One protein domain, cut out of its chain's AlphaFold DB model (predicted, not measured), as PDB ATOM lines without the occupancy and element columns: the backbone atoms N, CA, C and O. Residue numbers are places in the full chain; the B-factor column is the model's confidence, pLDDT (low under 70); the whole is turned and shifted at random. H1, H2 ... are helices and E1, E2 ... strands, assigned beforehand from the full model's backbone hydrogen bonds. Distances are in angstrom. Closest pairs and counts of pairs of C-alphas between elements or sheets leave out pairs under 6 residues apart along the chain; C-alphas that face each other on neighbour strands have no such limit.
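Overview. This is residues 357 to 544 of the 544 residues of an uncharacterized protein of Schistosoma rodhaini (UniProt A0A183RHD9). One long helix, H1, is sandwiched between two twisted sheets, E1 to E5 on one side and E6 to E10 on the other, and runs along the strands of both. A shorter helix, H3, packs beside H1 on the same face of the second sheet, while residues 504 to 512 stick out as a loop before the tiny helix H2. The printed part has 188 residues with three named helices and ten named strands, in the order E1 E2 E3 E4 E5 H1 E6 E7 E8 E9 H2 E10 H3. Each sheet is antiparallel and ordered as its strands are numbered, and the class is mixed, helices and strands. The whole is elongated, spanning 68 by 37 by 27 A, and only just compact, close to loose, with a radius of gyration of the C-alphas of 19.4 A.

Arrangement. Begin with the twisted sheet of E1, residues 359 to 364, E2, 373 to 381, E3, 384 to 396, E4, 399 to 405, and E5, 408 to 414, a meander, each strand the antiparallel neighbour of the one before. In its hairpin E2 and E3, find N 377 and O 391 within hydrogen-bond range at 2.8 A. H1, residues 417 to 443, is on this sheet at a height over the sheet of 8.5 A, making two layers, helix and sheet; its closest C-alphas to E3 are Thr 431 and Ser 389, 6.2 A apart. The other sheet holds E6, 447 to 451, E7, 469 to 474, E8, 480 to 487, E9, 491 to 498, and E10, 520 to 522; E6 to E9 form a second meander. In its hairpin E7 and E8, N 471 and O 484 are within hydrogen-bond range at 2.9 A. H1 is on this sheet too, at a height over the sheet of 9.1 A, over E7 and E8. H3, residues 532 to 543, is on the same face, over E8 and E9, again two layers. Residues 432 to 440 of H1 touch H3 at a shallow tilt of 28 degrees, the same way; the closest C-alphas, Ile 436 and Val 533, are 6.3 A apart. H2, residues 513 to 516, is on neither sheet and apart from H1 and H3. Every O i to N i+4 pair is within hydrogen-bond range in H1 and H3; H2 is too short for one, and its 1 O i to N i+3 pair is not within range.

Along the chain. Find C-alpha 359 at (-57.147, -35.350, 16.375), where E1 begins. E3 measures 34.2 A and bends by 71 degrees at residue 387. From C-alpha 417 at (-56.147, -27.361, 35.936), H1 runs 38.2 A; H3 ends at C-alpha 543 at (-34.607, -49.714, 7.692).

Size, cuts and confidence. The two C-alphas farthest apart, of Ala 370 and Cys 502, are 68.5 A apart. The printed part has no cut; the links E6 to E7 and E9 to H2 are long. Its mean pLDDT is 76.9, with 42 residues under 70, among them 453 to 467 and 500 to 518.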
ATOM      1  N   PRO A 357     -50.592 -32.738  17.773       77.88
ATOM      2  CA  PRO A 357     -50.282 -33.474  16.544       77.88
ATOM      3  C   PRO A 357     -51.297 -34.585  16.208       77.88
ATOM      4  O   PRO A 357     -51.095 -35.319  15.238       77.88
ATOM      5  N   ILE A 358     -52.343 -34.766  17.020       84.31
ATOM      6  CA  ILE A 358     -53.377 -35.795  16.855       84.31
ATOM      7  C   ILE A 358     -54.763 -35.154  16.869       84.31
ATOM      8  O   ILE A 358     -54.938 -34.056  17.383       84.31
ATOM      9  N   LYS A 359     -55.769 -35.839  16.320       87.88
ATOM     10  CA  LYS A 359     -57.147 -35.350  16.375       87.88
ATOM     11  C   LYS A 359     -57.811 -35.794  17.673       87.88
ATOM     12  O   LYS A 359     -57.720 -36.959  18.065       87.88
ATOM     13  N   ILE A 360     -58.504 -34.850  18.302       90.44
ATOM     14  CA  ILE A 360     -59.251 -35.048  19.542       90.44
ATOM     15  C   ILE A 360     -60.729 -34.803  19.244       90.44
ATOM     16  O   ILE A 360     -61.106 -33.727  18.783       90.44
ATOM     17  N   ILE A 361     -61.574 -35.798  19.507       89.81
ATOM     18  CA  ILE A 361     -63.033 -35.655  19.455       89.81
ATOM     19  C   ILE A 361     -63.558 -35.646  20.885       89.81
ATOM     20  O   ILE A 361     -63.348 -36.606  21.626       89.81
ATOM     21  N   ALA A 362     -64.263 -34.579  21.258       90.94
ATOM     22  CA  ALA A 362     -64.925 -34.461  22.549       90.94
ATOM     23  C   ALA A 362     -66.426 -34.748  22.413       90.94
ATOM     24  O   ALA A 362     -67.145 -34.029  21.723       90.94
ATOM     25  N   HIS A 363     -66.897 -35.790  23.095       90.38
ATOM     26  CA  HIS A 363     -68.308 -36.141  23.190       90.38
ATOM     27  C   HIS A 363     -68.833 -35.798  24.587       90.38
ATOM     28  O   HIS A 363     -68.531 -36.491  25.561       90.38
ATOM     29  N   TRP A 364     -69.629 -34.735  24.684       88.31
ATOM     30  CA  TRP A 364     -70.332 -34.365  25.912       88.31
ATOM     31  C   TRP A 364     -71.515 -35.311  26.125       88.31
ATOM     32  O   TRP A 364     -72.293 -35.540  25.202       88.31
ATOM     33  N   ASP A 365     -71.623 -35.903  27.312       83.38
ATOM     34  CA  ASP A 365     -72.672 -36.883  27.609       83.38
ATOM     35  C   ASP A 365     -74.062 -36.224  27.690       83.38
ATOM     36  O   ASP A 365     -74.199 -35.035  27.979       83.38
ATOM     37  N   THR A 366     -75.117 -36.997  27.445       70.56
ATOM     38  CA  THR A 366     -76.507 -36.523  27.508       70.56
ATOM     39  C   THR A 366     -77.028 -36.400  28.938       70.56
ATOM     40  O   THR A 366     -78.002 -35.692  29.169       70.56
ATOM     41  N   PHE A 367     -76.379 -37.053  29.909       68.62
ATOM     42  CA  PHE A 367     -76.777 -37.062  31.327       68.62
ATOM     43  C   PHE A 367     -76.192 -35.901  32.146       68.62
ATOM     44  O   PHE A 367     -76.083 -35.978  33.368       68.62
ATOM     45  N   ASN A 368     -75.809 -34.818  31.475       75.88
ATOM     46  CA  ASN A 368     -75.288 -33.621  32.117       75.88
ATOM     47  C   ASN A 368     -76.357 -32.963  33.007       75.88
ATOM     48  O   ASN A 368     -77.463 -32.670  32.559       75.88
ATOM     49  N   SER A 369     -75.997 -32.693  34.258       76.88
ATOM     50  CA  SER A 369     -76.789 -31.933  35.225       76.88
ATOM     51  C   SER A 369     -76.160 -30.559  35.483       76.88
ATOM     52  O   SER A 369     -75.025 -30.292  35.085       76.88
ATOM     53  N   ALA A 370     -76.876 -29.680  36.192       73.25
ATOM     54  CA  ALA A 370     -76.364 -28.366  36.593       73.25
ATOM     55  C   ALA A 370     -75.152 -28.421  37.551       73.25
ATOM     56  O   ALA A 370     -74.550 -27.388  37.828       73.25
ATOM     57  N   THR A 371     -74.817 -29.600  38.081       80.06
ATOM     58  CA  THR A 371     -73.708 -29.806  39.027       80.06
ATOM     59  C   THR A 371     -72.729 -30.890  38.589       80.06
ATOM     60  O   THR A 371     -71.671 -31.036  39.188       80.06
ATOM     61  N   GLU A 372     -73.049 -31.679  37.573       85.25
ATOM     62  CA  GLU A 372     -72.181 -32.753  37.106       85.25
ATOM     63  C   GLU A 372     -72.266 -32.864  35.593       85.25
ATOM     64  O   GLU A 372     -73.347 -33.050  35.038       85.25
ATOM     65  N   THR A 373     -71.122 -32.764  34.923       88.19
ATOM     66  CA  THR A 373     -71.030 -32.969  33.474       88.19
ATOM     67  C   THR A 373     -69.902 -33.921  33.152       88.19
ATOM     68  O   THR A 373     -68.809 -33.773  33.697       88.19
ATOM     69  N   SER A 374     -70.129 -34.842  32.224       89.62
ATOM     70  CA  SER A 374     -69.113 -35.789  31.771       89.62
ATOM     71  C   SER A 374     -68.797 -35.609  30.285       89.62
ATOM     72  O   SER A 374     -69.657 -35.313  29.449       89.62
ATOM     73  N   VAL A 375     -67.519 -35.777  29.952       91.19
ATOM     74  CA  VAL A 375     -66.972 -35.683  28.595       91.19
ATOM     75  C   VAL A 375     -66.184 -36.940  28.302       91.19
ATOM     76  O   VAL A 375     -65.338 -37.346  29.093       91.19
ATOM     77  N   ARG A 376     -66.423 -37.550  27.145       91.81
ATOM     78  CA  ARG A 376     -65.587 -38.628  26.617       91.81
ATOM     79  C   ARG A 376     -64.723 -38.077  25.494       91.81
ATOM     80  O   ARG A 376     -65.239 -37.614  24.480       91.81
ATOM     81  N   LEU A 377     -63.415 -38.122  25.689       92.19
ATOM     82  CA  LEU A 377     -62.407 -37.721  24.722       92.19
ATOM     83  C   LEU A 377     -61.915 -38.953  23.966       92.19
ATOM     84  O   LEU A 377     -61.548 -39.959  24.573       92.19
ATOM     85  N   CYS A 378     -61.911 -38.858  22.642       91.19
ATOM     86  CA  CYS A 378     -61.365 -39.858  21.738       91.19
ATOM     87  C   CYS A 378     -60.147 -39.277  21.027       91.19
ATOM     88  O   CYS A 378     -60.245 -38.224  20.394       91.19
ATOM     89  N   PHE A 379     -59.022 -39.976  21.120       90.56
ATOM     90  CA  PHE A 379     -57.748 -39.573  20.537       90.56
ATOM     91  C   PHE A 379     -57.371 -40.529  19.408       90.56
ATOM     92  O   PHE A 379     -57.387 -41.751  19.593       90.56
ATOM     93  N   TYR A 380     -57.010 -39.980  18.248       88.62
ATOM     94  CA  TYR A 380     -56.576 -40.762  17.091       88.62
ATOM     95  C   TYR A 380     -55.609 -39.976  16.200       88.62
ATOM     96  O   TYR A 380     -55.635 -38.745  16.136       88.62
ATOM     97  N   CYS A 381     -54.734 -40.695  15.500       84.50
ATOM     98  CA  CYS A 381     -53.762 -40.088  14.595       84.50
ATOM     99  C   CYS A 381     -54.405 -39.795  13.230       84.50
ATOM    100  O   CYS A 381     -55.172 -40.598  12.700       84.50
ATOM    101  N   THR A 382     -54.099 -38.635  12.643       78.50
ATOM    102  CA  THR A 382     -54.564 -38.294  11.289       78.50
ATOM    103  C   THR A 382     -54.005 -39.281  10.278       78.50
ATOM    104  O   THR A 382     -52.827 -39.609  10.359       78.50
ATOM    105  N   ASP A 383     -54.840 -39.721   9.336       78.38
ATOM    106  CA  ASP A 383     -54.502 -40.690   8.279       78.38
ATOM    107  C   ASP A 383     -54.288 -42.135   8.779       78.38
ATOM    108  O   ASP A 383     -53.968 -43.034   8.009       78.38
ATOM    109  N   TYR A 384     -54.555 -42.374  10.066       74.69
ATOM    110  CA  TYR A 384     -54.223 -43.602  10.773       74.69
ATOM    111  C   TYR A 384     -55.346 -43.990  11.761       74.69
ATOM    112  O   TYR A 384     -55.259 -43.742  12.962       74.69
ATOM    113  N   ASP A 385     -56.420 -44.621  11.265       69.56
ATOM    114  CA  ASP A 385     -57.647 -44.898  12.051       69.56
ATOM    115  C   ASP A 385     -57.670 -46.277  12.750       69.56
ATOM    116  O   ASP A 385     -58.674 -46.695  13.323       69.56
ATOM    117  N   ALA A 386     -56.563 -47.024  12.714       74.38
ATOM    118  CA  ALA A 386     -56.526 -48.398  13.230       74.38
ATOM    119  C   ALA A 386     -56.601 -48.501  14.769       74.38
ATOM    120  O   ALA A 386     -56.917 -49.569  15.294       74.38
ATOM    121  N   TYR A 387     -56.297 -47.424  15.502       82.50
ATOM    122  CA  TYR A 387     -56.327 -47.405  16.966       82.50
ATOM    123  C   TYR A 387     -56.880 -46.082  17.490       82.50
ATOM    124  O   TYR A 387     -56.483 -45.007  17.039       82.50
ATOM    125  N   ARG A 388     -57.770 -46.181  18.480       85.44
ATOM    126  CA  ARG A 388     -58.382 -45.050  19.180       85.44
ATOM    127  C   ARG A 388     -58.247 -45.268  20.678       85.44
ATOM    128  O   ARG A 388     -58.590 -46.347  21.166       85.44
ATOM    129  N   SER A 389     -57.782 -44.256  21.400       86.75
ATOM    130  CA  SER A 389     -57.762 -44.279  22.865       86.75
ATOM    131  C   SER A 389     -58.828 -43.353  23.434       86.75
ATOM    132  O   SER A 389     -59.121 -42.298  22.868       86.75
ATOM    133  N   TRP A 390     -59.398 -43.760  24.564       89.00
ATOM    134  CA  TRP A 390     -60.526 -43.084  25.193       89.00
ATOM    135  C   TRP A 390     -60.164 -42.602  26.594       89.00
ATOM    136  O   TRP A 390     -59.561 -43.342  27.374       89.00
ATOM    137  N   LEU A 391     -60.594 -41.384  26.916       90.19
ATOM    138  CA  LEU A 391     -60.463 -40.781  28.238       90.19
ATOM    139  C   LEU A 391     -61.795 -40.151  28.645       90.19
ATOM    140  O   LEU A 391     -62.337 -39.323  27.920       90.19
ATOM    141  N   GLY A 392     -62.330 -40.525  29.800       90.19
ATOM    142  CA  GLY A 392     -63.468 -39.839  30.405       90.19
ATOM    143  C   GLY A 392     -63.002 -38.715  31.326       90.19
ATOM    144  O   GLY A 392     -62.040 -38.889  32.066       90.19
ATOM    145  N   VAL A 393     -63.691 -37.580  31.313       91.25
ATOM    146  CA  VAL A 393     -63.504 -36.477  32.261       91.25
ATOM    147  C   VAL A 393     -64.865 -36.134  32.851       91.25
ATOM    148  O   VAL A 393     -65.769 -35.732  32.124       91.25
ATOM    149  N   THR A 394     -65.014 -36.287  34.160       90.81
ATOM    150  CA  THR A 394     -66.200 -35.886  34.916       90.81
ATOM    151  C   THR A 394     -65.885 -34.624  35.708       90.81
ATOM    152  O   THR A 394     -64.900 -34.560  36.443       90.81
ATOM    153  N   ILE A 395     -66.730 -33.612  35.548       90.81
ATOM    154  CA  ILE A 395     -66.611 -32.293  36.165       90.81
ATOM    155  C   ILE A 395     -67.701 -32.180  37.225       90.81
ATOM    156  O   ILE A 395     -68.879 -32.341  36.912       90.81
ATOM    157  N   THR A 396     -67.305 -31.881  38.459       87.69
ATOM    158  CA  THR A 396     -68.191 -31.707  39.622       87.69
ATOM    159  C   THR A 396     -67.887 -30.368  40.312       87.69
ATOM    160  O   THR A 396     -66.800 -29.824  40.098       87.69
ATOM    161  N   PRO A 397     -68.764 -29.819  41.180       81.75
ATOM    162  CA  PRO A 397     -68.472 -28.597  41.942       81.75
ATOM    163  C   PRO A 397     -67.252 -28.730  42.861       81.75
ATOM    164  O   PRO A 397     -66.666 -27.722  43.245       81.75
ATOM    165  N   ASN A 398     -66.876 -29.965  43.210       81.62
ATOM    166  CA  ASN A 398     -65.765 -30.271  44.108       81.62
ATOM    167  C   ASN A 398     -64.451 -30.533  43.350       81.62
ATOM    168  O   ASN A 398     -63.419 -30.764  43.979       81.62
ATOM    169  N   GLY A 399     -64.482 -30.524  42.014       83.81
ATOM    170  CA  GLY A 399     -63.312 -30.741  41.171       83.81
ATOM    171  C   GLY A 399     -63.528 -31.743  40.040       83.81
ATOM    172  O   GLY A 399     -64.649 -32.105  39.673       83.81
ATOM    173  N   LEU A 400     -62.409 -32.181  39.478       88.44
ATOM    174  CA  LEU A 400     -62.305 -32.974  38.264       88.44
ATOM    175  C   LEU A 400     -61.922 -34.420  38.580       88.44
ATOM    176  O   LEU A 400     -61.055 -34.695  39.419       88.44
ATOM    177  N   VAL A 401     -62.539 -35.348  37.856       89.25
ATOM    178  CA  VAL A 401     -62.225 -36.776  37.900       89.25
ATOM    179  C   VAL A 401     -61.970 -37.271  36.484       89.25
ATOM    180  O   VAL A 401     -62.809 -37.111  35.607       89.25
ATOM    181  N   VAL A 402     -60.820 -37.893  36.257       88.88
ATOM    182  CA  VAL A 402     -60.447 -38.506  34.981       88.88
ATOM    183  C   VAL A 402     -60.597 -40.021  35.064       88.88
ATOM    184  O   VAL A 402     -60.298 -40.639  36.082       88.88
ATOM    185  N   LEU A 403     -61.085 -40.622  33.986       86.88
ATOM    186  CA  LEU A 403     -61.409 -42.035  33.857       86.88
ATOM    187  C   LEU A 403     -60.646 -42.608  32.659       86.88
ATOM    188  O   LEU A 403     -60.951 -42.289  31.509       86.88
ATOM    189  N   TYR A 404     -59.667 -43.466  32.918       82.56
ATOM    190  CA  TYR A 404     -58.998 -44.239  31.875       82.56
ATOM    191  C   TYR A 404     -59.865 -45.432  31.486       82.56
ATOM    192  O   TYR A 404     -60.450 -46.069  32.359       82.56
ATOM    193  N   ALA A 405     -59.956 -45.730  30.190       75.19
ATOM    194  CA  ALA A 405     -60.730 -46.870  29.709       75.19
ATOM    195  C   ALA A 405     -59.978 -48.204  29.861       75.19
ATOM    196  O   ALA A 405     -60.605 -49.221  30.147       75.19
ATOM    197  N   ASP A 406     -58.652 -48.203  29.680       69.12
ATOM    198  CA  ASP A 406     -57.858 -49.433  29.609       69.12
ATOM    199  C   ASP A 406     -56.410 -49.233  30.119       69.12
ATOM    200  O   ASP A 406     -55.614 -48.572  29.443       69.12
ATOM    201  N   PRO A 407     -56.045 -49.768  31.302       71.44
ATOM    202  CA  PRO A 407     -56.924 -50.400  32.290       71.44
ATOM    203  C   PRO A 407     -57.876 -49.377  32.942       71.44
ATOM    204  O   PRO A 407     -57.504 -48.208  33.087       71.44
ATOM    205  N   PRO A 408     -59.079 -49.792  33.390       76.00
ATOM    206  CA  PRO A 408     -60.029 -48.891  34.027       76.00
ATOM    207  C   PRO A 408     -59.451 -48.336  35.330       76.00
ATOM    208  O   PRO A 408     -59.267 -49.062  36.309       76.00
ATOM    209  N   ARG A 409     -59.140 -47.040  35.338       78.75
ATOM    210  CA  ARG A 409     -58.597 -46.328  36.502       78.75
ATOM    211  C   ARG A 409     -59.278 -44.982  36.640       78.75
ATOM    212  O   ARG A 409     -59.439 -44.263  35.657       78.75
ATOM    213  N   THR A 410     -59.657 -44.644  37.865       81.50
ATOM    214  CA  THR A 410     -60.254 -43.352  38.191       81.50
ATOM    215  C   THR A 410     -59.216 -42.500  38.909       81.50
ATOM    216  O   THR A 410     -58.518 -42.972  39.805       81.50
ATOM    217  N   TYR A 411     -59.070 -41.250  38.489       79.31
ATOM    218  CA  TYR A 411     -58.091 -40.322  39.034       79.31
ATOM    219  C   TYR A 411     -58.773 -39.015  39.425       79.31
ATOM    220  O   TYR A 411     -59.408 -38.368  38.597       79.31
ATOM    221  N   ARG A 412     -58.665 -38.627  40.698       83.12
ATOM    222  CA  ARG A 412     -59.239 -37.378  41.213       83.12
ATOM    223  C   ARG A 412     -58.172 -36.289  41.164       83.12
ATOM    224  O   ARG A 412     -57.218 -36.335  41.931       83.12
ATOM    225  N   LEU A 413     -58.350 -35.324  40.268       79.88
ATOM    226  CA  LEU A 413     -57.459 -34.170  40.099       79.88
ATOM    227  C   LEU A 413     -57.775 -33.036  41.076       79.88
ATOM    228  O   LEU A 413     -56.951 -32.148  41.284       79.88
ATOM    229  N   GLY A 414     -58.976 -33.038  41.661       82.00
ATOM    230  CA  GLY A 414     -59.454 -31.889  42.422       82.00
ATOM    231  C   GLY A 414     -59.604 -30.681  41.497       82.00
ATOM    232  O   GLY A 414     -60.213 -30.795  40.438       82.00
ATOM    233  N   MET A 415     -59.062 -29.529  41.886       77.75
ATOM    234  CA  MET A 415     -59.220 -28.261  41.152       77.75
ATOM    235  C   MET A 415     -57.977 -27.868  40.339       77.75
ATOM    236  O   MET A 415     -57.889 -26.751  39.840       77.75
ATOM    237  N   ASP A 416     -56.996 -28.763  40.232       82.75
ATOM    238  CA  ASP A 416     -55.720 -28.474  39.585       82.75
ATOM    239  C   ASP A 416     -55.836 -28.603  38.054       82.75
ATOM    240  O   ASP A 416     -55.775 -29.695  37.478       82.75
ATOM    241  N   LEU A 417     -56.038 -27.459  37.393       84.38
ATOM    242  CA  LEU A 417     -56.147 -27.361  35.936       84.38
ATOM    243  C   LEU A 417     -54.808 -27.621  35.226       84.38
ATOM    244  O   LEU A 417     -54.809 -28.150  34.114       84.38
ATOM    245  N   SER A 418     -53.670 -27.306  35.857       84.56
ATOM    246  CA  SER A 418     -52.339 -27.629  35.317       84.56
ATOM    247  C   SER A 418     -52.149 -29.135  35.194       84.56
ATOM    248  O   SER A 418     -51.802 -29.624  34.121       84.56
ATOM    249  N   ARG A 419     -52.505 -29.895  36.234       83.25
ATOM    250  CA  ARG A 419     -52.437 -31.360  36.170       83.25
ATOM    251  C   ARG A 419     -53.347 -31.945  35.100       83.25
ATOM    252  O   ARG A 419     -53.011 -32.973  34.516       83.25
ATOM    253  N   LEU A 420     -54.495 -31.321  34.819       86.75
ATOM    254  CA  LEU A 420     -55.341 -31.756  33.708       86.75
ATOM    255  C   LEU A 420     -54.606 -31.595  32.369       86.75
ATOM    256  O   LEU A 420     -54.637 -32.522  31.559       86.75
ATOM    257  N   LYS A 421     -53.921 -30.464  32.146       87.12
ATOM    258  CA  LYS A 421     -53.095 -30.247  30.944       87.12
ATOM    259  C   LYS A 421     -52.008 -31.317  30.812       87.12
ATOM    260  O   LYS A 421     -51.837 -31.872  29.724       87.12
ATOM    261  N   ASP A 422     -51.347 -31.669  31.910       83.94
ATOM    262  CA  ASP A 422     -50.314 -32.712  31.922       83.94
ATOM    263  C   ASP A 422     -50.896 -34.091  31.600       83.94
ATOM    264  O   ASP A 422     -50.369 -34.819  30.758       83.94
ATOM    265  N   VAL A 423     -52.025 -34.453  32.218       84.88
ATOM    266  CA  VAL A 423     -52.724 -35.721  31.956       84.88
ATOM    267  C   VAL A 423     -53.138 -35.829  30.492       84.88
ATOM    268  O   VAL A 423     -52.914 -36.868  29.869       84.88
ATOM    269  N   LEU A 424     -53.704 -34.767  29.919       87.44
ATOM    270  CA  LEU A 424     -54.109 -34.761  28.517       87.44
ATOM    271  C   LEU A 424     -52.901 -34.856  27.570       87.44
ATOM    272  O   LEU A 424     -52.944 -35.618  26.604       87.44
ATOM    273  N   SER A 425     -51.808 -34.154  27.871       85.25
ATOM    274  CA  SER A 425     -50.563 -34.216  27.089       85.25
ATOM    275  C   SER A 425     -49.932 -35.612  27.137       85.25
ATOM    276  O   SER A 425     -49.513 -36.154  26.112       85.25
ATOM    277  N   ASN A 426     -49.948 -36.252  28.308       81.94
ATOM    278  CA  ASN A 426     -49.505 -37.635  28.472       81.94
ATOM    279  C   ASN A 426     -50.385 -38.615  27.685       81.94
ATOM    280  O   ASN A 426     -49.868 -39.555  27.081       81.94
ATOM    281  N   GLN A 427     -51.702 -38.386  27.637       85.62
ATOM    282  CA  GLN A 427     -52.601 -39.208  26.828       85.62
ATOM    283  C   GLN A 427     -52.313 -39.092  25.333       85.62
ATOM    284  O   GLN A 427     -52.247 -40.118  24.663       85.62
ATOM    285  N   VAL A 428     -52.044 -37.887  24.826       86.44
ATOM    286  CA  VAL A 428     -51.634 -37.680  23.427       86.44
ATOM    287  C   VAL A 428     -50.394 -38.516  23.086       86.44
ATOM    288  O   VAL A 428     -50.385 -39.242  22.087       86.44
ATOM    289  N   LEU A 429     -49.365 -38.467  23.938       84.00
ATOM    290  CA  LEU A 429     -48.135 -39.240  23.747       84.00
ATOM    291  C   LEU A 429     -48.373 -40.748  23.821       84.00
ATOM    292  O   LEU A 429     -47.841 -41.500  23.000       84.00
ATOM    293  N   TYR A 430     -49.194 -41.196  24.771       84.50
ATOM    294  CA  TYR A 430     -49.565 -42.601  24.905       84.50
ATOM    295  C   TYR A 430     -50.249 -43.128  23.637       84.50
ATOM    296  O   TYR A 430     -49.860 -44.180  23.121       84.50
ATOM    297  N   THR A 431     -51.202 -42.375  23.074       86.25
ATOM    298  CA  THR A 431     -51.878 -42.734  21.819       86.25
ATOM    299  C   THR A 431     -50.889 -42.866  20.668       86.25
ATOM    300  O   THR A 431     -50.919 -43.863  19.946       86.25
ATOM    301  N   GLN A 432     -49.983 -41.897  20.503       86.19
ATOM    302  CA  GLN A 432     -48.983 -41.919  19.432       86.19
ATOM    303  C   GLN A 432     -48.033 -43.112  19.558       86.19
ATOM    304  O   GLN A 432     -47.789 -43.821  18.582       86.19
ATOM    305  N   MET A 433     -47.534 -43.379  20.766       85.88
ATOM    306  CA  MET A 433     -46.618 -44.489  21.019       85.88
ATOM    307  C   MET A 433     -47.284 -45.854  20.847       85.88
ATOM    308  O   MET A 433     -46.640 -46.795  20.384       85.88
ATOM    309  N   ASN A 434     -48.555 -46.004  21.216       87.00
ATOM    310  CA  ASN A 434     -49.308 -47.231  20.947       87.00
ATOM    311  C   ASN A 434     -49.604 -47.412  19.467       87.00
ATOM    312  O   ASN A 434     -49.546 -48.534  18.969       87.00
ATOM    313  N   TYR A 435     -49.846 -46.318  18.753       87.44
ATOM    314  CA  TYR A 435     -50.028 -46.378  17.318       87.44
ATOM    315  C   TYR A 435     -48.755 -46.837  16.593       87.44
ATOM    316  O   TYR A 435     -48.809 -47.802  15.834       87.44
ATOM    317  N   ILE A 436     -47.603 -46.208  16.871       88.19
ATOM    318  CA  ILE A 436     -46.305 -46.591  16.279       88.19
ATOM    319  C   ILE A 436     -46.007 -48.068  16.530       88.19
ATOM    320  O   ILE A 436     -45.486 -48.767  15.674       88.19
ATOM    321  N   ASP A 437     -46.372 -48.554  17.704       88.50
ATOM    322  CA  ASP A 437     -46.155 -49.928  18.110       88.50
ATOM    323  C   ASP A 437     -47.044 -50.936  17.358       88.50
ATOM    324  O   ASP A 437     -46.583 -51.996  16.933       88.50
ATOM    325  N   ILE A 438     -48.312 -50.584  17.120       88.06
ATOM    326  CA  ILE A 438     -49.209 -51.358  16.252       88.06
ATOM    327  C   ILE A 438     -48.691 -51.350  14.811       88.06
ATOM    328  O   ILE A 438     -48.671 -52.401  14.172       88.06
ATOM    329  N   LEU A 439     -48.253 -50.192  14.316       88.88
ATOM    330  CA  LEU A 439     -47.713 -50.026  12.971       88.88
ATOM    331  C   LEU A 439     -46.433 -50.849  12.774       88.88
ATOM    332  O   LEU A 439     -46.350 -51.637  11.833       88.88
ATOM    333  N   ALA A 440     -45.473 -50.740  13.693       88.25
ATOM    334  CA  ALA A 440     -44.195 -51.439  13.617       88.25
ATOM    335  C   ALA A 440     -44.388 -52.960  13.547       88.25
ATOM    336  O   ALA A 440     -43.808 -53.616  12.688       88.25
ATOM    337  N   ILE A 441     -45.248 -53.520  14.403       87.69
ATOM    338  CA  ILE A 441     -45.424 -54.976  14.496       87.69
ATOM    339  C   ILE A 441     -46.366 -55.504  13.422       87.69
ATOM    340  O   ILE A 441     -46.037 -56.466  12.735       87.69
ATOM    341  N   LYS A 442     -47.564 -54.918  13.301       87.50
ATOM    342  CA  LYS A 442     -48.619 -55.491  12.456       87.50
ATOM    343  C   LYS A 442     -48.470 -55.130  10.984       87.50
ATOM    344  O   LYS A 442     -48.919 -55.906  10.152       87.50
ATOM    345  N   ILE A 443     -47.901 -53.964  10.675       86.25
ATOM    346  CA  ILE A 443     -47.793 -53.466   9.295       86.25
ATOM    347  C   ILE A 443     -46.379 -53.697   8.760       86.25
ATOM    348  O   ILE A 443     -46.226 -54.281   7.694       86.25
ATOM    349  N   LEU A 444     -45.348 -53.292   9.511       87.75
ATOM    350  CA  LEU A 444     -43.954 -53.350   9.047       87.75
ATOM    351  C   LEU A 444     -43.209 -54.645   9.422       87.75
ATOM    352  O   LEU A 444     -42.090 -54.858   8.961       87.75
ATOM    353  N   GLY A 445     -43.790 -55.505  10.262       87.44
ATOM    354  CA  GLY A 445     -43.200 -56.796  10.646       87.44
ATOM    355  C   GLY A 445     -42.001 -56.717  11.602       87.44
ATOM    356  O   GLY A 445     -41.269 -57.694  11.746       87.44
ATOM    357  N   TRP A 446     -41.776 -55.578  12.257       91.25
ATOM    358  CA  TRP A 446     -40.712 -55.413  13.250       91.25
ATOM    359  C   TRP A 446     -41.021 -56.196  14.533       91.25
ATOM    360  O   TRP A 446     -42.171 -56.293  14.966       91.25
ATOM    361  N   VAL A 447     -39.981 -56.708  15.195       89.06
ATOM    362  CA  VAL A 447     -40.123 -57.473  16.445       89.06
ATOM    363  C   VAL A 447     -39.937 -56.545  17.642       89.06
ATOM    364  O   VAL A 447     -38.900 -55.898  17.777       89.06
ATOM    365  N   ARG A 448     -40.924 -56.484  18.541       88.50
ATOM    366  CA  ARG A 448     -40.819 -55.716  19.790       88.50
ATOM    367  C   ARG A 448     -39.942 -56.461  20.796       88.50
ATOM    368  O   ARG A 448     -40.294 -57.559  21.214       88.50
ATOM    369  N   LEU A 449     -38.843 -55.840  21.213       85.00
ATOM    370  CA  LEU A 449     -37.902 -56.404  22.189       85.00
ATOM    371  C   LEU A 449     -38.204 -55.976  23.626       85.00
ATOM    372  O   LEU A 449     -37.981 -56.736  24.561       85.00
ATOM    373  N   GLY A 450     -38.717 -54.759  23.805       79.56
ATOM    374  CA  GLY A 450     -38.978 -54.195  25.123       79.56
ATOM    375  C   GLY A 450     -40.109 -53.180  25.087       79.56
ATOM    376  O   GLY A 450     -40.234 -52.403  24.138       79.56
ATOM    377  N   ASN A 451     -40.938 -53.199  26.128       79.81
ATOM    378  CA  ASN A 451     -42.017 -52.245  26.340       79.81
ATOM    379  C   ASN A 451     -42.043 -51.849  27.812       79.81
ATOM    380  O   ASN A 451     -42.099 -52.728  28.670       79.81
ATOM    381  N   ASN A 452     -42.086 -50.552  28.094       72.38
ATOM    382  CA  ASN A 452     -42.475 -50.056  29.407       72.38
ATOM    383  C   ASN A 452     -43.888 -49.446  29.322       72.38
ATOM    384  O   ASN A 452     -44.016 -48.235  29.130       72.38
ATOM    385  N   PRO A 453     -44.957 -50.264  29.414       56.31
ATOM    386  CA  PRO A 453     -46.329 -49.778  29.279       56.31
ATOM    387  C   PRO A 453     -46.830 -49.036  30.527       56.31
ATOM    388  O   PRO A 453     -47.769 -48.252  30.430       56.31
ATOM    389  N   PHE A 454     -46.232 -49.280  31.699       50.69
ATOM    390  CA  PHE A 454     -46.720 -48.741  32.975       50.69
ATOM    391  C   PHE A 454     -46.170 -47.350  33.298       50.69
ATOM    392  O   PHE A 454     -46.798 -46.620  34.054       50.69
ATOM    393  N   SER A 455     -45.089 -46.935  32.639       49.72
ATOM    394  CA  SER A 455     -44.551 -45.571  32.680       49.72
ATOM    395  C   SER A 455     -45.277 -44.628  31.708       49.72
ATOM    396  O   SER A 455     -44.655 -43.761  31.118       49.72
ATOM    397  N   ALA A 456     -46.576 -44.838  31.463       44.75
ATOM    398  CA  ALA A 456     -47.445 -43.983  30.638       44.75
ATOM    399  C   ALA A 456     -48.699 -43.511  31.390       44.75
ATOM    400  O   ALA A 456     -49.339 -42.529  31.012       44.75
ATOM    401  N   VAL A 457     -49.056 -44.215  32.467       49.75
ATOM    402  CA  VAL A 457     -50.077 -43.767  33.408       49.75
ATOM    403  C   VAL A 457     -49.341 -42.905  34.416       49.75
ATOM    404  O   VAL A 457     -48.580 -43.433  35.220       49.75
ATOM    405  N   ALA A 458     -49.510 -41.586  34.325       48.28
ATOM    406  CA  ALA A 458     -48.900 -40.654  35.267       48.28
ATOM    407  C   ALA A 458     -49.210 -41.111  36.699       48.28
ATOM    408  O   ALA A 458     -50.381 -41.188  37.081       48.28
ATOM    409  N   ASN A 459     -48.173 -41.466  37.461       48.12
ATOM    410  CA  ASN A 459     -48.315 -41.725  38.882       48.12
ATOM    411  C   ASN A 459     -48.293 -40.347  39.566       48.12
ATOM    412  O   ASN A 459     -47.291 -39.643  39.483       48.12
ATOM    413  N   PRO A 460     -49.401 -39.901  40.171       50.03
ATOM    414  CA  PRO A 460     -49.600 -38.503  40.560       50.03
ATOM    415  C   PRO A 460     -48.830 -38.064  41.816       50.03
ATOM    416  O   PRO A 460     -48.956 -36.908  42.225       50.03
ATOM    417  N   GLU A 461     -48.093 -38.978  42.450       45.72
ATOM    418  CA  GLU A 461     -47.240 -38.704  43.614       45.72
ATOM    419  C   GLU A 461     -45.817 -38.287  43.211       45.72
ATOM    420  O   GLU A 461     -45.104 -37.682  44.009       45.72
ATOM    421  N   GLU A 462     -45.414 -38.540  41.962       48.72
ATOM    422  CA  GLU A 462     -44.103 -38.146  41.450       48.72
ATOM    423  C   GLU A 462     -44.193 -36.764  40.796       48.72
ATOM    424  O   GLU A 462     -44.607 -36.599  39.649       48.72
ATOM    425  N   ILE A 463     -43.809 -35.743  41.559       42.47
ATOM    426  CA  ILE A 463     -43.502 -34.407  41.044       42.47
ATOM    427  C   ILE A 463     -42.179 -34.538  40.270       42.47
ATOM    428  O   ILE A 463     -41.104 -34.505  40.864       42.47
ATOM    429  N   GLY A 464     -42.247 -34.756  38.958       53.50
ATOM    430  CA  GLY A 464     -41.070 -34.962  38.111       53.50
ATOM    431  C   GLY A 464     -41.378 -34.877  36.617       53.50
ATOM    432  O   GLY A 464     -42.527 -34.665  36.226       53.50
ATOM    433  N   ASP A 465     -40.344 -35.042  35.782       52.16
ATOM    434  CA  ASP A 465     -40.489 -35.226  34.332       52.16
ATOM    435  C   ASP A 465     -41.477 -36.373  34.100       52.16
ATOM    436  O   ASP A 465     -41.197 -37.514  34.467       52.16
ATOM    437  N   GLY A 466     -42.654 -36.057  33.554       58.44
ATOM    438  CA  GLY A 466     -43.765 -36.995  33.414       58.44
ATOM    439  C   GLY A 466     -43.396 -38.338  32.755       58.44
ATOM    440  O   GLY A 466     -42.320 -38.479  32.164       58.44
ATOM    441  N   PRO A 467     -44.312 -39.323  32.812       64.75
ATOM    442  CA  PRO A 467     -44.081 -40.713  32.420       64.75
ATOM    443  C   PRO A 467     -43.204 -40.876  31.163       64.75
ATOM    444  O   PRO A 467     -43.565 -40.423  30.074       64.75
ATOM    445  N   VAL A 468     -42.036 -41.515  31.312       71.50
ATOM    446  CA  VAL A 468     -41.136 -41.791  30.182       71.50
ATOM    447  C   VAL A 468     -41.499 -43.138  29.574       71.50
ATOM    448  O   VAL A 468     -41.273 -44.188  30.178       71.50
ATOM    449  N   ILE A 469     -42.022 -43.122  28.354       76.56
ATOM    450  CA  ILE A 469     -42.372 -44.326  27.604       76.56
ATOM    451  C   ILE A 469     -41.174 -44.717  26.747       76.56
ATOM    452  O   ILE A 469     -40.730 -43.938  25.903       76.56
ATOM    453  N   VAL A 470     -40.670 -45.937  26.934       82.62
ATOM    454  CA  VAL A 470     -39.584 -46.492  26.117       82.62
ATOM    455  C   VAL A 470     -40.060 -47.758  25.416       82.62
ATOM    456  O   VAL A 470     -40.585 -48.671  26.060       82.62
ATOM    457  N   LYS A 471     -39.877 -47.812  24.094       86.50
ATOM    458  CA  LYS A 471     -40.156 -48.991  23.264       86.50
ATOM    459  C   LYS A 471     -38.941 -49.332  22.413       86.50
ATOM    460  O   LYS A 471     -38.360 -48.446  21.792       86.50
ATOM    461  N   MET A 472     -38.579 -50.611  22.372       88.12
ATOM    462  CA  MET A 472     -37.466 -51.111  21.562       88.12
ATOM    463  C   MET A 472     -37.958 -52.097  20.506       88.12
ATOM    464  O   MET A 472     -38.731 -53.008  20.814       88.12
ATOM    465  N   PHE A 473     -37.470 -51.933  19.279       89.88
ATOM    466  CA  PHE A 473     -37.827 -52.740  18.118       89.88
ATOM    467  C   PHE A 473     -36.580 -53.242  17.386       89.88
ATOM    468  O   PHE A 473     -35.586 -52.525  17.281       89.88
ATOM    469  N   ALA A 474     -36.661 -54.451  16.838       89.81
ATOM    470  CA  ALA A 474     -35.677 -55.026  15.929       89.81
ATOM    471  C   ALA A 474     -36.233 -55.104  14.507       89.81
ATOM    472  O   ALA A 474     -37.385 -55.499  14.305       89.81
ATOM    473  N   SER A 475     -35.400 -54.740  13.529       90.50
ATOM    474  CA  SER A 475     -35.743 -54.814  12.107       90.50
ATOM    475  C   SER A 475     -36.005 -56.264  11.679       90.50
ATOM    476  O   SER A 475     -35.280 -57.146  12.154       90.50
ATOM    477  N   PRO A 476     -36.910 -56.522  10.718       86.06
ATOM    478  CA  PRO A 476     -37.099 -57.848  10.119       86.06
ATOM    479  C   PRO A 476     -35.805 -58.447   9.550       86.06
ATOM    480  O   PRO A 476     -35.588 -59.654   9.615       86.06
ATOM    481  N   SER A 477     -34.909 -57.600   9.037       83.81
ATOM    482  CA  SER A 477     -33.596 -57.995   8.520       83.81
ATOM    483  C   SER A 477     -32.531 -58.247   9.601       83.81
ATOM    484  O   SER A 477     -31.398 -58.584   9.260       83.81
ATOM    485  N   ALA A 478     -32.865 -58.075  10.889       80.19
ATOM    486  CA  ALA A 478     -31.978 -58.161  12.059       80.19
ATOM    487  C   ALA A 478     -30.727 -57.248  12.030       80.19
ATOM    488  O   ALA A 478     -29.828 -57.396  12.856       80.19
ATOM    489  N   LYS A 479     -30.662 -56.280  11.106       84.12
ATOM    490  CA  LYS A 479     -29.520 -55.363  10.936       84.12
ATOM    491  C   LYS A 479     -29.627 -54.092  11.766       84.12
ATOM    492  O   LYS A 479     -28.611 -53.435  11.977       84.12
ATOM    493  N   TYR A 480     -30.825 -53.723  12.205       87.31
ATOM    494  CA  TYR A 480     -31.063 -52.475  12.919       87.31
ATOM    495  C   TYR A 480     -31.896 -52.688  14.178       87.31
ATOM    496  O   TYR A 480     -32.828 -53.496  14.217       87.31
ATOM    497  N   LEU A 481     -31.566 -51.901  15.195       88.25
ATOM    498  CA  LEU A 481     -32.318 -51.758  16.430       88.25
ATOM    499  C   LEU A 481     -32.787 -50.318  16.557       88.25
ATOM    500  O   LEU A 481     -32.028 -49.377  16.327       88.25
ATOM    501  N   ILE A 482     -34.045 -50.152  16.936       89.38
ATOM    502  CA  ILE A 482     -34.664 -48.851  17.150       89.38
ATOM    503  C   ILE A 482     -35.115 -48.765  18.599       89.38
ATOM    504  O   ILE A 482     -35.834 -49.635  19.083       89.38
ATOM    505  N   CYS A 483     -34.748 -47.679  19.267       87.69
ATOM    506  CA  CYS A 483     -35.271 -47.302  20.570       87.69
ATOM    507  C   CYS A 483     -36.060 -45.997  20.431       87.69
ATOM    508  O   CYS A 483     -35.545 -44.985  19.958       87.69
ATOM    509  N   LEU A 484     -37.326 -46.024  20.831       87.50
ATOM    510  CA  LEU A 484     -38.188 -44.854  20.911       87.50
ATOM    511  C   LEU A 484     -38.341 -44.459  22.370       87.50
ATOM    512  O   LEU A 484     -38.758 -45.280  23.187       87.50
ATOM    513  N   ARG A 485     -38.048 -43.198  22.677       85.25
ATOM    514  CA  ARG A 485     -38.232 -42.600  24.000       85.25
ATOM    515  C   ARG A 485     -39.205 -41.439  23.877       85.25
ATOM    516  O   ARG A 485     -38.958 -40.525  23.101       85.25
ATOM    517  N   ALA A 486     -40.279 -41.453  24.653       81.88
ATOM    518  CA  ALA A 486     -41.267 -40.384  24.693       81.88
ATOM    519  C   ALA A 486     -41.447 -39.876  26.122       81.88
ATOM    520  O   ALA A 486     -41.482 -40.667  27.060       81.88
ATOM    521  N   SER A 487     -41.563 -38.563  26.280       78.88
ATOM    522  CA  SER A 487     -41.942 -37.895  27.529       78.88
ATOM    523  C   SER A 487     -42.615 -36.568  27.185       78.88
ATOM    524  O   SER A 487     -42.328 -36.005  26.125       78.88
ATOM    525  N   ALA A 488     -43.481 -36.062  28.067       69.44
ATOM    526  CA  ALA A 488     -44.156 -34.771  27.900       69.44
ATOM    527  C   ALA A 488     -43.175 -33.616  27.647       69.44
ATOM    528  O   ALA A 488     -43.449 -32.746  26.825       69.44
ATOM    529  N   VAL A 489     -42.004 -33.646  28.289       68.69
ATOM    530  CA  VAL A 489     -40.990 -32.585  28.173       68.69
ATOM    531  C   VAL A 489     -40.112 -32.768  26.935       68.69
ATOM    532  O   VAL A 489     -39.797 -31.814  26.227       68.69
ATOM    533  N   MET A 490     -39.697 -34.006  26.651       63.69
ATOM    534  CA  MET A 490     -38.704 -34.291  25.606       63.69
ATOM    535  C   MET A 490     -39.307 -34.603  24.230       63.69
ATOM    536  O   MET A 490     -38.539 -34.743  23.273       63.69
ATOM    537  N   ASN A 491     -40.642 -34.693  24.130       74.56
ATOM    538  CA  ASN A 491     -41.377 -35.236  22.986       74.56
ATOM    539  C   ASN A 491     -40.878 -36.644  22.589       74.56
ATOM    540  O   ASN A 491     -40.125 -37.287  23.325       74.56
ATOM    541  N   ILE A 492     -41.351 -37.185  21.465       81.75
ATOM    542  CA  ILE A 492     -40.906 -38.495  20.967       81.75
ATOM    543  C   ILE A 492     -39.547 -38.333  20.275       81.75
ATOM    544  O   ILE A 492     -39.425 -37.609  19.287       81.75
ATOM    545  N   ARG A 493     -38.538 -39.049  20.774       84.25
ATOM    546  CA  ARG A 493     -37.186 -39.150  20.216       84.25
ATOM    547  C   ARG A 493     -36.902 -40.570  19.766       84.25
ATOM    548  O   ARG A 493     -37.353 -41.540  20.381       84.25
ATOM    549  N   MET A 494     -36.134 -40.677  18.693       86.69
ATOM    550  CA  MET A 494     -35.833 -41.937  18.038       86.69
ATOM    551  C   MET A 494     -34.330 -42.147  17.975       86.69
ATOM    552  O   MET A 494     -33.597 -41.287  17.495       86.69
ATOM    553  N   PHE A 495     -33.889 -43.310  18.427       86.69
ATOM    554  CA  PHE A 495     -32.497 -43.721  18.420       86.69
ATOM    555  C   PHE A 495     -32.349 -44.980  17.578       86.69
ATOM    556  O   PHE A 495     -33.117 -45.929  17.744       86.69
ATOM    557  N   VAL A 496     -31.362 -44.996  16.690       87.94
ATOM    558  CA  VAL A 496     -31.088 -46.126  15.800       87.94
ATOM    559  C   VAL A 496     -29.689 -46.651  16.082       87.94
ATOM    560  O   VAL A 496     -28.731 -45.883  16.149       87.94
ATOM    561  N   SER A 497     -29.579 -47.966  16.222       87.38
ATOM    562  CA  SER A 497     -28.324 -48.701  16.307       87.38
ATOM    563  C   SER A 497     -28.252 -49.705  15.156       87.38
ATOM    564  O   SER A 497     -29.269 -50.267  14.737       87.38
ATOM    565  N   ARG A 498     -27.054 -49.912  14.609       83.25
ATOM    566  CA  ARG A 498     -26.798 -50.914  13.571       83.25
ATOM    567  C   ARG A 498     -26.193 -52.147  14.229       83.25
ATOM    568  O   ARG A 498     -25.091 -52.078  14.762       83.25
ATOM    569  N   CYS A 499     -26.881 -53.277  14.134       70.56
ATOM    570  CA  CYS A 499     -26.348 -54.567  14.547       70.56
ATOM    571  C   CYS A 499     -25.274 -55.014  13.553       70.56
ATOM    572  O   CYS A 499     -25.550 -55.214  12.365       70.56
ATOM    573  N   SER A 500     -24.041 -55.174  14.032       60.50
ATOM    574  CA  SER A 500     -22.998 -55.879  13.293       60.50
ATOM    575  C   SER A 500     -23.226 -57.391  13.431       60.50
ATOM    576  O   SER A 500     -23.451 -57.864  14.544       60.50
ATOM    577  N   PRO A 501     -23.159 -58.186  12.349       55.66
ATOM    578  CA  PRO A 501     -23.348 -59.637  12.420       55.66
ATOM    579  C   PRO A 501     -22.229 -60.390  13.171       55.66
ATOM    580  O   PRO A 501     -22.320 -61.607  13.309       55.66
ATOM    581  N   CYS A 502     -21.183 -59.708  13.653       46.22
ATOM    582  CA  CYS A 502     -20.007 -60.334  14.269       46.22
ATOM    583  C   CYS A 502     -20.059 -60.509  15.801       46.22
ATOM    584  O   CYS A 502     -19.178 -61.181  16.327       46.22
ATOM    585  N   ASP A 503     -21.072 -59.994  16.509       47.12
ATOM    586  CA  ASP A 503     -21.079 -59.989  17.989       47.12
ATOM    587  C   ASP A 503     -21.927 -61.100  18.642       47.12
ATOM    588  O   ASP A 503     -22.120 -61.115  19.856       47.12
ATOM    589  N   TYR A 504     -22.403 -62.089  17.878       46.31
ATOM    590  CA  TYR A 504     -23.093 -63.264  18.435       46.31
ATOM    591  C   TYR A 504     -22.111 -64.310  18.993       46.31
ATOM    592  O   TYR A 504     -22.160 -65.484  18.632       46.31
ATOM    593  N   GLN A 505     -21.218 -63.911  19.900       39.25
ATOM    594  CA  GLN A 505     -20.658 -64.849  20.872       39.25
ATOM    595  C   GLN A 505     -21.494 -64.734  22.144       39.25
ATOM    596  O   GLN A 505     -21.298 -63.836  22.957       39.25
ATOM    597  N   PHE A 506     -22.457 -65.647  22.297       42.84
ATOM    598  CA  PHE A 506     -23.182 -65.849  23.549       42.84
ATOM    599  C   PHE A 506     -22.188 -66.289  24.632       42.84
ATOM    600  O   PHE A 506     -21.954 -67.478  24.833       42.84
ATOM    601  N   THR A 507     -21.581 -65.322  25.314       39.12
ATOM    602  CA  THR A 507     -20.939 -65.552  26.604       39.12
ATOM    603  C   THR A 507     -22.013 -65.425  27.676       39.12
ATOM    604  O   THR A 507     -22.819 -64.496  27.700       39.12
ATOM    605  N   THR A 508     -22.098 -66.456  28.503       43.44
ATOM    606  CA  THR A 508     -23.134 -66.708  29.503       43.44
ATOM    607  C   THR A 508     -22.979 -65.824  30.743       43.44
ATOM    608  O   THR A 508     -23.007 -66.346  31.849       43.44
ATOM    609  N   ASP A 509     -22.820 -64.507  30.586       37.34
ATOM    610  CA  ASP A 509     -22.797 -63.555  31.703       37.34
ATOM    611  C   ASP A 509     -23.824 -62.434  31.477       37.34
ATOM    612  O   ASP A 509     -23.697 -61.519  30.665       37.34
ATOM    613  N   HIS A 510     -24.933 -62.579  32.193       46.59
ATOM    614  CA  HIS A 510     -26.259 -62.049  31.883       46.59
ATOM    615  C   HIS A 510     -26.524 -60.572  32.241       46.59
ATOM    616  O   HIS A 510     -27.667 -60.240  32.559       46.59
ATOM    617  N   LYS A 511     -25.547 -59.653  32.210       41.00
ATOM    618  CA  LYS A 511     -25.831 -58.251  32.609       41.00
ATOM    619  C   LYS A 511     -25.328 -57.127  31.698       41.00
ATOM    620  O   LYS A 511     -25.982 -56.089  31.685       41.00
ATOM    621  N   ASP A 512     -24.327 -57.349  30.845       35.06
ATOM    622  CA  ASP A 512     -23.620 -56.228  30.190       35.06
ATOM    623  C   ASP A 512     -23.633 -56.240  28.645       35.06
ATOM    624  O   ASP A 512     -22.829 -55.578  28.000       35.06
ATOM    625  N   ILE A 513     -24.557 -56.957  27.995       44.59
ATOM    626  CA  ILE A 513     -24.579 -57.045  26.514       44.59
ATOM    627  C   ILE A 513     -25.182 -55.781  25.857       44.59
ATOM    628  O   ILE A 513     -24.880 -55.463  24.708       44.59
ATOM    629  N   PHE A 514     -26.003 -55.008  26.576       44.66
ATOM    630  CA  PHE A 514     -26.656 -53.809  26.023       44.66
ATOM    631  C   PHE A 514     -25.817 -52.523  26.109       44.66
ATOM    632  O   PHE A 514     -26.232 -51.504  25.561       44.66
ATOM    633  N   SER A 515     -24.653 -52.536  26.767       43.00
ATOM    634  CA  SER A 515     -23.835 -51.329  26.974       43.00
ATOM    635  C   SER A 515     -22.944 -50.951  25.786       43.00
ATOM    636  O   SER A 515     -22.407 -49.849  25.781       43.00
ATOM    637  N   ASN A 516     -22.801 -51.822  24.777       44.22
ATOM    638  CA  ASN A 516     -21.859 -51.642  23.659       44.22
ATOM    639  C   ASN A 516     -22.507 -51.265  22.312       44.22
ATOM    640  O   ASN A 516     -21.865 -51.358  21.269       44.22
ATOM    641  N   GLN A 517     -23.778 -50.853  22.299       55.47
ATOM    642  CA  GLN A 517     -24.448 -50.418  21.070       55.47
ATOM    643  C   GLN A 517     -24.497 -48.889  20.963       55.47
ATOM    644  O   GLN A 517     -25.194 -48.228  21.732       55.47
ATOM    645  N   ASP A 518     -23.807 -48.335  19.962       66.00
ATOM    646  CA  ASP A 518     -23.817 -46.902  19.652       66.00
ATOM    647  C   ASP A 518     -25.169 -46.478  19.058       66.00
ATOM    648  O   ASP A 518     -25.385 -46.471  17.841       66.00
ATOM    649  N   PHE A 519     -26.105 -46.106  19.925       75.56
ATOM    650  CA  PHE A 519     -27.369 -45.499  19.524       75.56
ATOM    651  C   PHE A 519     -27.146 -44.069  19.020       75.56
ATOM    652  O   PHE A 519     -26.684 -43.198  19.757       75.56
ATOM    653  N   ARG A 520     -27.527 -43.798  17.767       81.12
ATOM    654  CA  ARG A 520     -27.525 -42.446  17.187       81.12
ATOM    655  C   ARG A 520     -28.935 -41.870  17.189       81.12
ATOM    656  O   ARG A 520     -29.866 -42.521  16.716       81.12
ATOM    657  N   GLU A 521     -29.094 -40.657  17.713       83.19
ATOM    658  CA  GLU A 521     -30.374 -39.937  17.682       83.19
ATOM    659  C   GLU A 521     -30.690 -39.489  16.252       83.19
ATOM    660  O   GLU A 521     -29.854 -38.894  15.567       83.19
ATOM    661  N   VAL A 522     -31.908 -39.776  15.799       81.25
ATOM    662  CA  VAL A 522     -32.425 -39.311  14.515       81.25
ATOM    663  C   VAL A 522     -33.347 -38.127  14.753       81.25
ATOM    664  O   VAL A 522     -34.395 -38.239  15.392       81.25
ATOM    665  N   PHE A 523     -32.982 -36.982  14.183       80.00
ATOM    666  CA  PHE A 523     -33.797 -35.776  14.236       80.00
ATOM    667  C   PHE A 523     -34.995 -35.882  13.285       80.00
ATOM    668  O   PHE A 523     -34.915 -35.562  12.097       80.00
ATOM    669  N   LEU A 524     -36.144 -36.285  13.834       75.81
ATOM    670  CA  LEU A 524     -37.422 -36.394  13.118       75.81
ATOM    671  C   LEU A 524     -37.907 -35.048  12.535       75.81
ATOM    672  O   LEU A 524     -38.772 -35.014  11.659       75.81
ATOM    673  N   SER A 525     -37.359 -33.912  12.969       71.69
ATOM    674  CA  SER A 525     -37.646 -32.592  12.390       71.69
ATOM    675  C   SER A 525     -37.269 -32.503  10.908       71.69
ATOM    676  O   SER A 525     -38.014 -31.899  10.139       71.69
ATOM    677  N   HIS A 526     -36.180 -33.154  10.494       72.75
ATOM    678  CA  HIS A 526     -35.629 -33.066   9.136       72.75
ATOM    679  C   HIS A 526     -36.217 -34.085   8.150       72.75
ATOM    680  O   HIS A 526     -35.848 -34.097   6.978       72.75
ATOM    681  N   MET A 527     -37.129 -34.943   8.608       71.12
ATOM    682  CA  MET A 527     -37.726 -35.997   7.791       71.12
ATOM    683  C   MET A 527     -39.034 -35.566   7.123       71.12
ATOM    684  O   MET A 527     -39.823 -34.807   7.695       71.12
ATOM    685  N   TYR A 528     -39.284 -36.108   5.929       67.44
ATOM    686  CA  TYR A 528     -40.525 -35.913   5.181       67.44
ATOM    687  C   TYR A 528     -41.708 -36.594   5.886       67.44
ATOM    688  O   TYR A 528     -41.632 -37.762   6.252       67.44
ATOM    689  N   GLY A 529     -42.801 -35.852   6.074       66.25
ATOM    690  CA  GLY A 529     -44.038 -36.335   6.697       66.25
ATOM    691  C   GLY A 529     -44.760 -35.225   7.460       66.25
ATOM    692  O   GLY A 529     -44.116 -34.363   8.060       66.25
ATOM    693  N   LYS A 530     -46.099 -35.219   7.424       73.81
ATOM    694  CA  LYS A 530     -46.919 -34.213   8.128       73.81
ATOM    695  C   LYS A 530     -47.079 -34.542   9.612       73.81
ATOM    696  O   LYS A 530     -47.019 -33.644  10.442       73.81
ATOM    697  N   SER A 531     -47.249 -35.823   9.947       78.94
ATOM    698  CA  SER A 531     -47.390 -36.304  11.325       78.94
ATOM    699  C   SER A 531     -46.112 -36.998  11.795       78.94
ATOM    700  O   SER A 531     -45.392 -37.600  10.997       78.94
ATOM    701  N   LEU A 532     -45.831 -36.961  13.099       80.12
ATOM    702  CA  LEU A 532     -44.669 -37.654  13.671       80.12
ATOM    703  C   LEU A 532     -44.708 -39.160  13.377       80.12
ATOM    704  O   LEU A 532     -43.692 -39.745  13.017       80.12
ATOM    705  N   VAL A 533     -45.898 -39.757  13.441       84.56
ATOM    706  CA  VAL A 533     -46.133 -41.164  13.100       84.56
ATOM    707  C   VAL A 533     -45.711 -41.472  11.660       84.56
ATOM    708  O   VAL A 533     -44.962 -42.420  11.455       84.56
ATOM    709  N   SER A 534     -46.103 -40.640  10.686       84.50
ATOM    710  CA  SER A 534     -45.728 -40.849   9.276       84.50
ATOM    711  C   SER A 534     -44.220 -40.787   9.038       84.50
ATOM    712  O   SER A 534     -43.680 -41.532   8.224       84.50
ATOM    713  N   LYS A 535     -43.513 -39.939   9.793       87.06
ATOM    714  CA  LYS A 535     -42.051 -39.832   9.718       87.06
ATOM    715  C   LYS A 535     -41.364 -41.078  10.271       87.06
ATOM    716  O   LYS A 535     -40.393 -41.552   9.685       87.06
ATOM    717  N   VAL A 536     -41.874 -41.607  11.385       86.75
ATOM    718  CA  VAL A 536     -41.365 -42.845  11.989       86.75
ATOM    719  C   VAL A 536     -41.648 -44.044  11.085       86.75
ATOM    720  O   VAL A 536     -40.747 -44.851  10.880       86.75
ATOM    721  N   GLU A 537     -42.841 -44.128  10.488       88.81
ATOM    722  CA  GLU A 537     -43.165 -45.152   9.488       88.81
ATOM    723  C   GLU A 537     -42.193 -45.099   8.307       88.81
ATOM    724  O   GLU A 537     -41.569 -46.106   7.992       88.81
ATOM    725  N   ALA A 538     -42.001 -43.926   7.692       87.06
ATOM    726  CA  ALA A 538     -41.097 -43.773   6.554       87.06
ATOM    727  C   ALA A 538     -39.664 -44.230   6.881       87.06
ATOM    728  O   ALA A 538     -39.013 -44.868   6.052       87.06
ATOM    729  N   LEU A 539     -39.180 -43.944   8.095       87.25
ATOM    730  CA  LEU A 539     -37.862 -44.395   8.534       87.25
ATOM    731  C   LEU A 539     -37.808 -45.907   8.777       87.25
ATOM    732  O   LEU A 539     -36.864 -46.562   8.345       87.25
ATOM    733  N   MET A 540     -38.805 -46.465   9.465       87.56
ATOM    734  CA  MET A 540     -38.860 -47.900   9.744       87.56
ATOM    735  C   MET A 540     -38.998 -48.728   8.462       87.56
ATOM    736  O   MET A 540     -38.397 -49.791   8.380       87.56
ATOM    737  N   THR A 541     -39.704 -48.232   7.447       88.12
ATOM    738  CA  THR A 541     -39.794 -48.870   6.121       88.12
ATOM    739  C   THR A 541     -38.475 -48.799   5.348       88.12
ATOM    740  O   THR A 541     -38.159 -49.690   4.569       88.12
ATOM    741  N   LEU A 542     -37.671 -47.751   5.551       86.31
ATOM    742  CA  LEU A 542     -36.344 -47.652   4.934       86.31
ATOM    743  C   LEU A 542     -35.319 -48.585   5.602       86.31
ATOM    744  O   LEU A 542     -34.362 -49.014   4.959       86.31
ATOM    745  N   LEU A 543     -35.502 -48.873   6.894       83.56
ATOM    746  CA  LEU A 543     -34.607 -49.714   7.692       83.56
ATOM    747  C   LEU A 543     -35.046 -51.182   7.801       83.56
ATOM    748  O   LEU A 543     -34.267 -51.989   8.312       83.56
ATOM    749  N   SER A 544     -36.268 -51.525   7.384       76.88
ATOM    750  CA  SER A 544     -36.759 -52.909   7.349       76.88
ATOM    751  C   SER A 544     -36.027 -53.704   6.280       76.88
ATOM    752  O   SER A 544     -35.364 -54.707   6.654       76.88
TER     753      SER A 544